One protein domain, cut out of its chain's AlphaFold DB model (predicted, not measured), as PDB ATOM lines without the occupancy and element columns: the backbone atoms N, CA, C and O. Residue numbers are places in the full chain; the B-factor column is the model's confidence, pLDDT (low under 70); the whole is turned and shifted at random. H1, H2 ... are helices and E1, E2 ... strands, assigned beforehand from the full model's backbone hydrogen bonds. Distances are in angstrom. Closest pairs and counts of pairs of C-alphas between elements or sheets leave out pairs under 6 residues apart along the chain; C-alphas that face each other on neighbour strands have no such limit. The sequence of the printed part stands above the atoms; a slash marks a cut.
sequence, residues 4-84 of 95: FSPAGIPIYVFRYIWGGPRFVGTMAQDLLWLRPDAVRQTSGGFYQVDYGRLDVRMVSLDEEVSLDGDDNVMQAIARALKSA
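AT A GLANCE: This is residues 4 to 84 of the 95 residues of an uncharacterized protein of Rhizobium lusitanum (UniProt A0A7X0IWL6). Picture two small lobes side by side: in one, the helix H2 covers one face of a three-stranded sheet, E1 E2 E5, and in the other, the short helix H1 packs on the two-stranded hairpin E3 and E4. The chain crosses from the first lobe to the second between E2 and H1 and comes back through residues 50 to 58; residues 66 to 71, of which 70 and 71 belong to H2, stick out. The printed part has 81 residues, with two named helices and five named strands in the order E1 E2 H1 E3 E4 E5 H2, both sheets antiparallel. The class is mixed, helices and strands, though under half of the residues are in named elements. The whole is compact, with a radius of gyration of the C-alphas of 13.2 A and spans of 37 by 31 by 17 A.

IN THESE COORDINATES: Find C-alpha 10 at (6.618, 43.595, 33.728); from there E1 runs 16.3 A through residues 10 to 15. Next come E2, residues 22 to 25, 10.0 A long, and H1, residues 28 to 34, 9.8 A long, beginning at (10.870, 50.679, 27.418). Three short strands follow: E3, residues 39 to 41, 6.7 A; E4, residues 47 to 49, 6.6 A; and E5, residues 59 to 61, 6.5 A. H2, residues 70 to 82, runs 18.6 A and ends at C-alpha 82, (-5.218, 37.864, 24.864).

HOW THE PARTS SIT: Begin with the sheet E1 E2 E5, where E1 and E5 are edge strands. E1 and E2 form a hairpin, antiparallel at 161 degrees, with N 12 and O 25 2.8 A apart, within hydrogen-bond range. E2 and E5 are antiparallel at 155 degrees; look at N 61 and O 22, 2.7 A apart. H2 is on one face of this sheet, making two layers, a helix over a sheet, at a height of 9.1 A over the sheet. It lies over E2 and only just not over E5, with 6 and 2 of its 13 C-alphas falling on them; on the local plane it stands at 38 degrees to E2, slantwise to the strands. The closest C-alphas of E5 and H2 are those of Val 59 and Ala 80, 6.0 A apart. H1 is not on this sheet, and H1 and H2 are apart. E3 and E4 form a hairpin, antiparallel at 148 degrees, with N 40 and O 48 2.8 A apart. The closest C-alphas of H1 and E4 are those of Ala 28 and Val 49, 5.6 A apart. Every O i to N i+4 pair is within hydrogen-bond range in H2, and 2 of 3 in H1.

THE WHOLE: Look for the two C-alphas farthest apart at Ser 43 and Gly 69, 40.5 A. The printed part has no cut, and no link is long. Check the B-factor column at residues 62 to 84, which include H2: there the pLDDT is under 70, against a mean of 75.3 over the printed part.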
ATOM      1  N   PHE A   4       3.220  40.218  35.398       81.19
ATOM      2  CA  PHE A   4       4.174  39.853  34.355       81.19
ATOM      3  C   PHE A   4       3.463  39.179  33.184       81.19
ATOM      4  O   PHE A   4       2.468  38.475  33.365       81.19
ATOM      5  N   SER A   5       3.986  39.385  31.980       78.56
ATOM      6  CA  SER A   5       3.601  38.605  30.808       78.56
ATOM      7  C   SER A   5       4.134  37.166  30.902       78.56
ATOM      8  O   SER A   5       5.038  36.899  31.698       78.56
ATOM      9  N   PRO A   6       3.648  36.236  30.055       78.75
ATOM     10  CA  PRO A   6       4.207  34.884  29.961       78.75
ATOM     11  C   PRO A   6       5.716  34.857  29.674       78.75
ATOM     12  O   PRO A   6       6.411  33.950  30.118       78.75
ATOM     13  N   ALA A   7       6.230  35.875  28.979       78.06
ATOM     14  CA  ALA A   7       7.652  36.057  28.697       78.06
ATOM     15  C   ALA A   7       8.429  36.769  29.826       78.06
ATOM     16  O   ALA A   7       9.590  37.127  29.637       78.06
ATOM     17  N   GLY A   8       7.810  37.002  30.988       83.12
ATOM     18  CA  GLY A   8       8.447  37.644  32.141       83.12
ATOM     19  C   GLY A   8       8.579  39.165  32.027       83.12
ATOM     20  O   GLY A   8       9.361  39.766  32.757       83.12
ATOM     21  N   ILE A   9       7.831  39.807  31.125       84.56
ATOM     22  CA  ILE A   9       7.886  41.263  30.937       84.56
ATOM     23  C   ILE A   9       6.961  41.941  31.953       84.56
ATOM     24  O   ILE A   9       5.777  41.592  32.000       84.56
ATOM     25  N   PRO A  10       7.445  42.910  32.746       85.56
ATOM     26  CA  PRO A  10       6.618  43.595  33.728       85.56
ATOM     27  C   PRO A  10       5.577  44.506  33.062       85.56
ATOM     28  O   PRO A  10       5.868  45.259  32.129       85.56
ATOM     29  N   ILE A  11       4.344  44.443  33.566       85.31
ATOM     30  CA  ILE A  11       3.200  45.233  33.100       85.31
ATOM     31  C   ILE A  11       2.880  46.312  34.139       85.31
ATOM     32  O   ILE A  11       2.744  46.047  35.340       85.31
ATOM     33  N   TYR A  12       2.723  47.542  33.667       86.62
ATOM     34  CA  TYR A  12       2.501  48.746  34.459       86.62
ATOM     35  C   TYR A  12       1.260  49.503  33.986       86.62
ATOM     36  O   TYR A  12       0.898  49.437  32.814       86.62
ATOM     37  N   VAL A  13       0.647  50.265  34.899       84.44
ATOM     38  CA  VAL A  13      -0.268  51.362  34.548       84.44
ATOM     39  C   VAL A  13       0.494  52.667  34.680       84.44
ATOM     40  O   VAL A  13       1.086  52.920  35.729       84.44
ATOM     41  N   PHE A  14       0.458  53.510  33.658       81.44
ATOM     42  CA  PHE A  14       1.040  54.847  33.702       81.44
ATOM     43  C   PHE A  14       0.110  55.870  33.053       81.44
ATOM     44  O   PHE A  14      -0.767  55.529  32.265       81.44
ATOM     45  N   ARG A  15       0.275  57.145  33.403       83.12
ATOM     46  CA  ARG A  15      -0.438  58.266  32.780       83.12
ATOM     47  C   ARG A  15       0.593  59.258  32.267       83.12
ATOM     48  O   ARG A  15       1.587  59.511  32.945       83.12
ATOM     49  N   TYR A  16       0.361  59.812  31.082       76.50
ATOM     50  CA  TYR A  16       1.223  60.863  30.555       76.50
ATOM     51  C   TYR A  16       1.057  62.166  31.345       76.50
ATOM     52  O   TYR A  16      -0.043  62.527  31.758       76.50
ATOM     53  N   ILE A  17       2.164  62.888  31.524       78.38
ATOM     54  CA  ILE A  17       2.196  64.169  32.251       78.38
ATOM     55  C   ILE A  17       1.357  65.264  31.576       78.38
ATOM     56  O   ILE A  17       0.864  66.160  32.248       78.38
ATOM     57  N   TRP A  18       1.152  65.166  30.261       75.31
ATOM     58  CA  TRP A  18       0.360  66.098  29.448       75.31
ATOM     59  C   TRP A  18      -1.157  65.885  29.596       75.31
ATOM     60  O   TRP A  18      -1.942  66.492  28.874       75.31
ATOM     61  N   GLY A  19      -1.570  65.004  30.510       74.38
ATOM     62  CA  GLY A  19      -2.953  64.568  30.648       74.38
ATOM     63  C   GLY A  19      -3.315  63.445  29.676       74.38
ATOM     64  O   GLY A  19      -2.463  62.882  28.987       74.38
ATOM     65  N   GLY A  20      -4.600  63.090  29.666       79.69
ATOM     66  CA  GLY A  20      -5.138  61.977  28.882       79.69
ATOM     67  C   GLY A  20      -5.382  60.698  29.696       79.69
ATOM     68  O   GLY A  20      -5.215  60.702  30.926       79.69
ATOM     69  N   PRO A  21      -5.812  59.616  29.020       79.88
ATOM     70  CA  PRO A  21      -6.180  58.360  29.657       79.88
ATOM     71  C   PRO A  21      -4.988  57.689  30.348       79.88
ATOM     72  O   PRO A  21      -3.819  58.015  30.116       79.88
ATOM     73  N   ARG A  22      -5.281  56.744  31.243       83.62
ATOM     74  CA  ARG A  22      -4.239  55.858  31.784       83.62
ATOM     75  C   ARG A  22      -3.914  54.813  30.723       83.62
ATOM     76  O   ARG A  22      -4.778  54.417  29.959       83.62
ATOM     77  N   PHE A  23      -2.686  54.336  30.685       81.69
ATOM     78  CA  PHE A  23      -2.241  53.312  29.752       81.69
ATOM     79  C   PHE A  23      -1.719  52.115  30.526       81.69
ATOM     80  O   PHE A  23      -1.017  52.282  31.522       81.69
ATOM     81  N   VAL A  24      -2.059  50.917  30.059       84.75
ATOM     82  CA  VAL A  24      -1.517  49.650  30.546       84.75
ATOM     83  C   VAL A  24      -0.530  49.124  29.518       84.75
ATOM     84  O   VAL A  24      -0.869  48.985  28.342       84.75
ATOM     85  N   GLY A  25       0.694  48.836  29.947       85.00
ATOM     86  CA  GLY A  25       1.740  48.345  29.058       85.00
ATOM     87  C   GLY A  25       3.067  48.125  29.767       85.00
ATOM     88  O   GLY A  25       3.149  48.141  30.992       85.00
ATOM     89  N   THR A  26       4.115  47.914  28.983       87.56
ATOM     90  CA  THR A  26       5.485  47.712  29.469       87.56
ATOM     91  C   THR A  26       6.298  48.998  29.328       87.56
ATOM     92  O   THR A  26       6.039  49.813  28.441       87.56
ATOM     93  N   MET A  27       7.284  49.188  30.205       85.94
ATOM     94  CA  MET A  27       8.195  50.328  30.158       85.94
ATOM     95  C   MET A  27       9.421  50.001  29.292       85.94
ATOM     96  O   MET A  27      10.060  48.966  29.465       85.94
ATOM     97  N   ALA A  28       9.769  50.895  28.362       85.00
ATOM     98  CA  ALA A  28      10.870  50.679  27.418       85.00
ATOM     99  C   ALA A  28      12.228  50.513  28.115       85.00
ATOM    100  O   ALA A  28      13.056  49.716  27.689       85.00
ATOM    101  N   GLN A  29      12.444  51.258  29.199       84.69
ATOM    102  CA  GLN A  29      13.679  51.239  29.972       84.69
ATOM    103  C   GLN A  29      13.924  49.884  30.651       84.69
ATOM    104  O   GLN A  29      15.064  49.430  30.674       84.69
ATOM    105  N   ASP A  30      12.877  49.206  31.133       85.12
ATOM    106  CA  ASP A  30      12.993  47.848  31.691       85.12
ATOM    107  C   ASP A  30      13.323  46.826  30.600       85.12
ATOM    108  O   ASP A  30      14.125  45.909  30.795       85.12
ATOM    109  N   LEU A  31      12.738  47.009  29.414       84.94
ATOM    110  CA  LEU A  31      12.996  46.139  28.274       84.94
ATOM    111  C   LEU A  31      14.435  46.236  27.760       84.94
ATOM    112  O   LEU A  31      14.898  45.275  27.159       84.94
ATOM    113  N   LEU A  32      15.180  47.310  28.039       85.75
ATOM    114  CA  LEU A  32      16.603  47.385  27.678       85.75
ATOM    115  C   LEU A  32      17.426  46.247  28.298       85.75
ATOM    116  O   LEU A  32      18.387  45.789  27.684       85.75
ATOM    117  N   TRP A  33      17.033  45.777  29.485       84.06
ATOM    118  CA  TRP A  33      17.709  44.687  30.189       84.06
ATOM    119  C   TRP A  33      17.067  43.325  29.922       84.06
ATOM    120  O   TRP A  33      17.768  42.320  29.853       84.06
ATOM    121  N   LEU A  34      15.740  43.287  29.767       83.62
ATOM    122  CA  LEU A  34      14.984  42.043  29.586       83.62
ATOM    123  C   LEU A  34      14.945  41.571  28.126       83.62
ATOM    124  O   LEU A  34      15.167  40.394  27.846       83.62
ATOM    125  N   ARG A  35      14.618  42.479  27.200       82.88
ATOM    126  CA  ARG A  35      14.409  42.212  25.768       82.88
ATOM    127  C   ARG A  35      14.849  43.410  24.918       82.88
ATOM    128  O   ARG A  35      14.004  44.122  24.364       82.88
ATOM    129  N   PRO A  36      16.170  43.646  24.793       83.38
ATOM    130  CA  PRO A  36      16.690  44.747  23.983       83.38
ATOM    131  C   PRO A  36      16.323  44.606  22.497       83.38
ATOM    132  O   PRO A  36      16.277  45.595  21.776       83.38
ATOM    133  N   ASP A  37      15.999  43.392  22.041       84.31
ATOM    134  CA  ASP A  37      15.490  43.079  20.701       84.31
ATOM    135  C   ASP A  37      14.115  43.698  20.391       84.31
ATOM    136  O   ASP A  37      13.763  43.849  19.214       84.31
ATOM    137  N   ALA A  38      13.351  44.047  21.428       84.88
ATOM    138  CA  ALA A  38      12.035  44.674  21.337       84.88
ATOM    139  C   ALA A  38      12.062  46.182  21.647       84.88
ATOM    140  O   ALA A  38      11.010  46.822  21.685       84.88
ATOM    141  N   VAL A  39      13.245  46.769  21.864       86.69
ATOM    142  CA  VAL A  39      13.410  48.209  22.095       86.69
ATOM    143  C   VAL A  39      14.169  48.826  20.936       86.69
ATOM    144  O   VAL A  39      15.258  48.395  20.572       86.69
ATOM    145  N   ARG A  40      13.610  49.894  20.373       84.69
ATOM    146  CA  ARG A  40      14.259  50.674  19.326       84.69
ATOM    147  C   ARG A  40      14.465  52.099  19.799       84.69
ATOM    148  O   ARG A  40      13.520  52.783  20.185       84.69
ATOM    149  N   GLN A  41      15.705  52.566  19.738       85.19
ATOM    150  CA  GLN A  41      15.995  53.972  19.956       85.19
ATOM    151  C   GLN A  41      15.652  54.757  18.686       85.19
ATOM    152  O   GLN A  41      16.050  54.396  17.577       85.19
ATOM    153  N   THR A  42      14.874  55.819  18.843       82.12
ATOM    154  CA  THR A  42      14.582  56.768  17.765       82.12
ATOM    155  C   THR A  42      15.681  57.818  17.670       82.12
ATOM    156  O   THR A  42      16.379  58.094  18.646       82.12
ATOM    157  N   SER A  43      15.799  58.468  16.511       78.31
ATOM    158  CA  SER A  43      16.784  59.531  16.262       78.31
ATOM    159  C   SER A  43      16.661  60.725  17.222       78.31
ATOM    160  O   SER A  43      17.596  61.504  17.349       78.31
ATOM    161  N   GLY A  44      15.517  60.866  17.901       77.38
ATOM    162  CA  GLY A  44      15.267  61.890  18.917       77.38
ATOM    163  C   GLY A  44      15.693  61.506  20.339       77.38
ATOM    164  O   GLY A  44      15.395  62.249  21.265       77.38
ATOM    165  N   GLY A  45      16.337  60.350  20.540       81.56
ATOM    166  CA  GLY A  45      16.776  59.887  21.863       81.56
ATOM    167  C   GLY A  45      15.681  59.213  22.700       81.56
ATOM    168  O   GLY A  45      15.931  58.848  23.846       81.56
ATOM    169  N   PHE A  46      14.488  58.999  22.136       77.88
ATOM    170  CA  PHE A  46      13.396  58.288  22.803       77.88
ATOM    171  C   PHE A  46      13.448  56.793  22.503       77.88
ATOM    172  O   PHE A  46      13.659  56.392  21.355       77.88
ATOM    173  N   TYR A  47      13.188  55.976  23.519       84.00
ATOM    174  CA  TYR A  47      13.015  54.538  23.360       84.00
ATOM    175  C   TYR A  47      11.569  54.221  22.988       84.00
ATOM    176  O   TYR A  47      10.635  54.579  23.705       84.00
ATOM    177  N   GLN A  48      11.395  53.542  21.860       81.44
ATOM    178  CA  GLN A  48      10.130  52.967  21.437       81.44
ATOM    179  C   GLN A  48      10.140  51.466  21.685       81.44
ATOM    180  O   GLN A  48      11.149  50.790  21.485       81.44
ATOM    181  N   VAL A  49       8.992  50.963  22.120       83.12
ATOM    182  CA  VAL A  49       8.762  49.540  22.342       83.12
ATOM    183  C   VAL A  49       8.083  48.964  21.109       83.12
ATOM    184  O   VAL A  49       7.033  49.455  20.695       83.12
ATOM    185  N   ASP A  50       8.673  47.921  20.536       83.69
ATOM    186  CA  ASP A  50       8.068  47.158  19.451       83.69
ATOM    187  C   ASP A  50       7.115  46.101  20.024       83.69
ATOM    188  O   ASP A  50       7.480  44.954  20.288       83.69
ATOM    189  N   TYR A  51       5.860  46.507  20.219       80.19
ATOM    190  CA  TYR A  51       4.784  45.627  20.681       80.19
ATOM    191  C   TYR A  51       4.431  44.503  19.691       80.19
ATOM    192  O   TYR A  51       3.690  43.598  20.060       80.19
ATOM    193  N   GLY A  52       4.945  44.520  18.453       79.56
ATOM    194  CA  GLY A  52       4.804  43.399  17.517       79.56
ATOM    195  C   GLY A  52       5.701  42.207  17.865       79.56
ATOM    196  O   GLY A  52       5.460  41.097  17.402       79.56
ATOM    197  N   ARG A  53       6.724  42.429  18.698       79.38
ATOM    198  CA  ARG A  53       7.687  41.408  19.146       79.38
ATOM    199  C   ARG A  53       7.456  40.934  20.579       79.38
ATOM    200  O   ARG A  53       8.227  40.124  21.089       79.38
ATOM    201  N   LEU A  54       6.431  41.469  21.236       81.75
ATOM    202  CA  LEU A  54       6.125  41.224  22.638       81.75
ATOM    203  C   LEU A  54       4.761  40.548  22.753       81.75
ATOM    204  O   LEU A  54       3.817  40.905  22.055       81.75
ATOM    205  N   ASP A  55       4.624  39.659  23.733       81.19
ATOM    206  CA  ASP A  55       3.336  39.038  24.088       81.19
ATOM    207  C   ASP A  55       2.404  39.992  24.863       81.19
ATOM    208  O   ASP A  55       1.406  39.583  25.455       81.19
ATOM    209  N   VAL A  56       2.763  41.274  24.920       80.44
ATOM    210  CA  VAL A  56       2.034  42.339  25.607       80.44
ATOM    211  C   VAL A  56       1.656  43.369  24.565       80.44
ATOM    212  O   VAL A  56       2.496  43.764  23.763       80.44
ATOM    213  N   ARG A  57       0.418  43.858  24.606       81.38
ATOM    214  CA  ARG A  57      -0.005  45.039  23.849       81.38
ATOM    215  C   ARG A  57      -0.286  46.217  24.768       81.38
ATOM    216  O   ARG A  57      -0.751  46.042  25.890       81.38
ATOM    217  N   MET A  58      -0.032  47.420  24.264       80.00
ATOM    218  CA  MET A  58      -0.428  48.651  24.938       80.00
ATOM    219  C   MET A  58      -1.942  48.848  24.826       80.00
ATOM    220  O   MET A  58      -2.499  48.748  23.733       80.00
ATOM    221  N   VAL A  59      -2.595  49.142  25.948       82.12
ATOM    222  CA  VAL A  59      -4.042  49.388  26.023       82.12
ATOM    223  C   VAL A  59      -4.284  50.732  26.701       82.12
ATOM    224  O   VAL A  59      -3.728  50.989  27.769       82.12
ATOM    225  N   SER A  60      -5.113  51.591  26.102       79.75
ATOM    226  CA  SER A  60      -5.628  52.788  26.769       79.75
ATOM    227  C   SER A  60      -6.816  52.421  27.658       79.75
ATOM    228  O   SER A  60      -7.744  51.722  27.253       79.75
ATOM    229  N   LEU A  61      -6.763  52.885  28.898       72.50
ATOM    230  CA  LEU A  61      -7.889  52.964  29.813       72.50
ATOM    231  C   LEU A  61      -8.519  54.336  29.605       72.50
ATOM    232  O   LEU A  61      -8.172  55.297  30.300       72.50
ATOM    233  N   ASP A  62      -9.387  54.432  28.603       64.94
ATOM    234  CA  ASP A  62     -10.315  55.553  28.523       64.94
ATOM    235  C   ASP A  62     -11.223  55.566  29.759       64.94
ATOM    236  O   ASP A  62     -11.466  54.539  30.399       64.94
ATOM    237  N   GLU A  63     -11.642  56.771  30.127       53.38
ATOM    238  CA  GLU A  63     -12.158  57.174  31.441       53.38
ATOM    239  C   GLU A  63     -13.350  56.346  31.966       53.38
ATOM    240  O   GLU A  63     -13.606  56.336  33.164       53.38
ATOM    241  N   GLU A  64     -14.030  55.584  31.103       51.25
ATOM    242  CA  GLU A  64     -15.171  54.725  31.457       51.25
ATOM    243  C   GLU A  64     -14.792  53.459  32.241       51.25
ATOM    244  O   GLU A  64     -15.653  52.798  32.825       51.25
ATOM    245  N   VAL A  65     -13.503  53.120  32.308       51.00
ATOM    246  CA  VAL A  65     -13.007  52.060  33.190       51.00
ATOM    247  C   VAL A  65     -12.663  52.686  34.542       51.00
ATOM    248  O   VAL A  65     -11.497  52.931  34.864       51.00
ATOM    249  N   SER A  66     -13.706  52.986  35.322       45.78
ATOM    250  CA  SER A  66     -13.567  53.467  36.699       45.78
ATOM    251  C   SER A  66     -12.701  52.481  37.488       45.78
ATOM    252  O   SER A  66     -13.023  51.295  37.593       45.78
ATOM    253  N   LEU A  67     -11.559  52.951  37.995       50.09
ATOM    254  CA  LEU A  67     -10.591  52.134  38.741       50.09
ATOM    255  C   LEU A  67     -11.012  51.904  40.198       50.09
ATOM    256  O   LEU A  67     -10.200  51.493  41.019       50.09
ATOM    257  N   ASP A  68     -12.274  52.171  40.508       52.31
ATOM    258  CA  ASP A  68     -12.858  52.003  41.835       52.31
ATOM    259  C   ASP A  68     -13.036  50.513  42.185       52.31
ATOM    260  O   ASP A  68     -13.312  50.182  43.335       52.31
ATOM    261  N   GLY A  69     -12.860  49.618  41.201       51.59
ATOM    262  CA  GLY A  69     -12.860  48.168  41.372       51.59
ATOM    263  C   GLY A  69     -11.662  47.499  40.691       51.59
ATOM    264  O   GLY A  69     -11.399  47.720  39.505       51.59
ATOM    265  N   ASP A  70     -10.963  46.638  41.435       55.31
ATOM    266  CA  ASP A  70      -9.809  45.840  40.986       55.31
ATOM    267  C   ASP A  70     -10.112  44.973  39.738       55.31
ATOM    268  O   ASP A  70      -9.229  44.667  38.929       55.31
ATOM    269  N   ASP A  71     -11.386  44.649  39.516       58.16
ATOM    270  CA  ASP A  71     -11.893  43.807  38.425       58.16
ATOM    271  C   ASP A  71     -11.643  44.414  37.031       58.16
ATOM    272  O   ASP A  71     -11.367  43.718  36.047       58.16
ATOM    273  N   ASN A  72     -11.700  45.743  36.950       62.59
ATOM    274  CA  ASN A  72     -11.590  46.515  35.715       62.59
ATOM    275  C   ASN A  72     -10.151  46.561  35.179       62.59
ATOM    276  O   ASN A  72      -9.910  46.509  33.967       62.59
ATOM    277  N   VAL A  73      -9.179  46.571  36.090       63.72
ATOM    278  CA  VAL A  73      -7.751  46.497  35.764       63.72
ATOM    279  C   VAL A  73      -7.412  45.126  35.179       63.72
ATOM    280  O   VAL A  73      -6.722  45.040  34.161       63.72
ATOM    281  N   MET A  74      -7.958  44.052  35.755       63.69
ATOM    282  CA  MET A  74      -7.739  42.685  35.271       63.69
ATOM    283  C   MET A  74      -8.324  42.453  33.877       63.69
ATOM    284  O   MET A  74      -7.707  41.760  33.065       63.69
ATOM    285  N   GLN A  75      -9.456  43.079  33.539       65.31
ATOM    286  CA  GLN A  75      -9.985  43.038  32.173       65.31
ATOM    287  C   GLN A  75      -9.081  43.754  31.164       65.31
ATOM    288  O   GLN A  75      -8.877  43.255  30.054       65.31
ATOM    289  N   ALA A  76      -8.495  44.890  31.540       65.75
ATOM    290  CA  ALA A  76      -7.542  45.592  30.686       65.75
ATOM    291  C   ALA A  76      -6.242  44.799  30.492       65.75
ATOM    292  O   ALA A  76      -5.757  44.685  29.366       65.75
ATOM    293  N   ILE A  77      -5.729  44.172  31.556       66.38
ATOM    294  CA  ILE A  77      -4.585  43.250  31.481       66.38
ATOM    295  C   ILE A  77      -4.926  42.055  30.582       66.38
ATOM    296  O   ILE A  77      -4.143  41.692  29.706       66.38
ATOM    297  N   ALA A  78      -6.116  41.469  30.729       67.19
ATOM    298  CA  ALA A  78      -6.557  40.362  29.887       67.19
ATOM    299  C   ALA A  78      -6.661  40.762  28.408       67.19
ATOM    300  O   ALA A  78      -6.311  39.958  27.547       67.19
ATOM    301  N   ARG A  79      -7.092  41.990  28.087       65.88
ATOM    302  CA  ARG A  79      -7.083  42.514  26.706       65.88
ATOM    303  C   ARG A  79      -5.664  42.725  26.181       65.88
ATOM    304  O   ARG A  79      -5.386  42.348  25.043       65.88
ATOM    305  N   ALA A  80      -4.772  43.258  27.016       66.31
ATOM    306  CA  ALA A  80      -3.362  43.441  26.685       66.31
ATOM    307  C   ALA A  80      -2.647  42.106  26.393       66.31
ATOM    308  O   ALA A  80      -1.777  42.069  25.527       66.31
ATOM    309  N   LEU A  81      -3.041  41.019  27.073       66.50
ATOM    310  CA  LEU A  81      -2.448  39.682  26.925       66.50
ATOM    311  C   LEU A  81      -3.142  38.792  25.871       66.50
ATOM    312  O   LEU A  81      -2.469  38.079  25.129       66.50
ATOM    313  N   LYS A  82      -4.482  38.794  25.758       58.59
ATOM    314  CA  LYS A  82      -5.218  37.864  24.864       58.59
ATOM    315  C   LYS A  82      -4.961  38.098  23.380       58.59
ATOM    316  O   LYS A  82      -5.088  37.166  22.591       58.59
ATOM    317  N   SER A  83      -4.605  39.315  22.981       51.25
ATOM    318  CA  SER A  83      -4.404  39.627  21.565       51.25
ATOM    319  C   SER A  83      -3.107  39.051  20.973       51.25
ATOM    320  O   SER A  83      -2.934  39.143  19.762       51.25
ATOM    321  N   ALA A  84      -2.233  38.432  21.777       47.94
ATOM    322  CA  ALA A  84      -1.087  37.663  21.286       47.94
ATOM    323  C   ALA A  84      -1.476  36.262  20.758       47.94
ATOM    324  O   ALA A  84      -0.656  35.581  20.157       47.94
TER     325      ALA A  84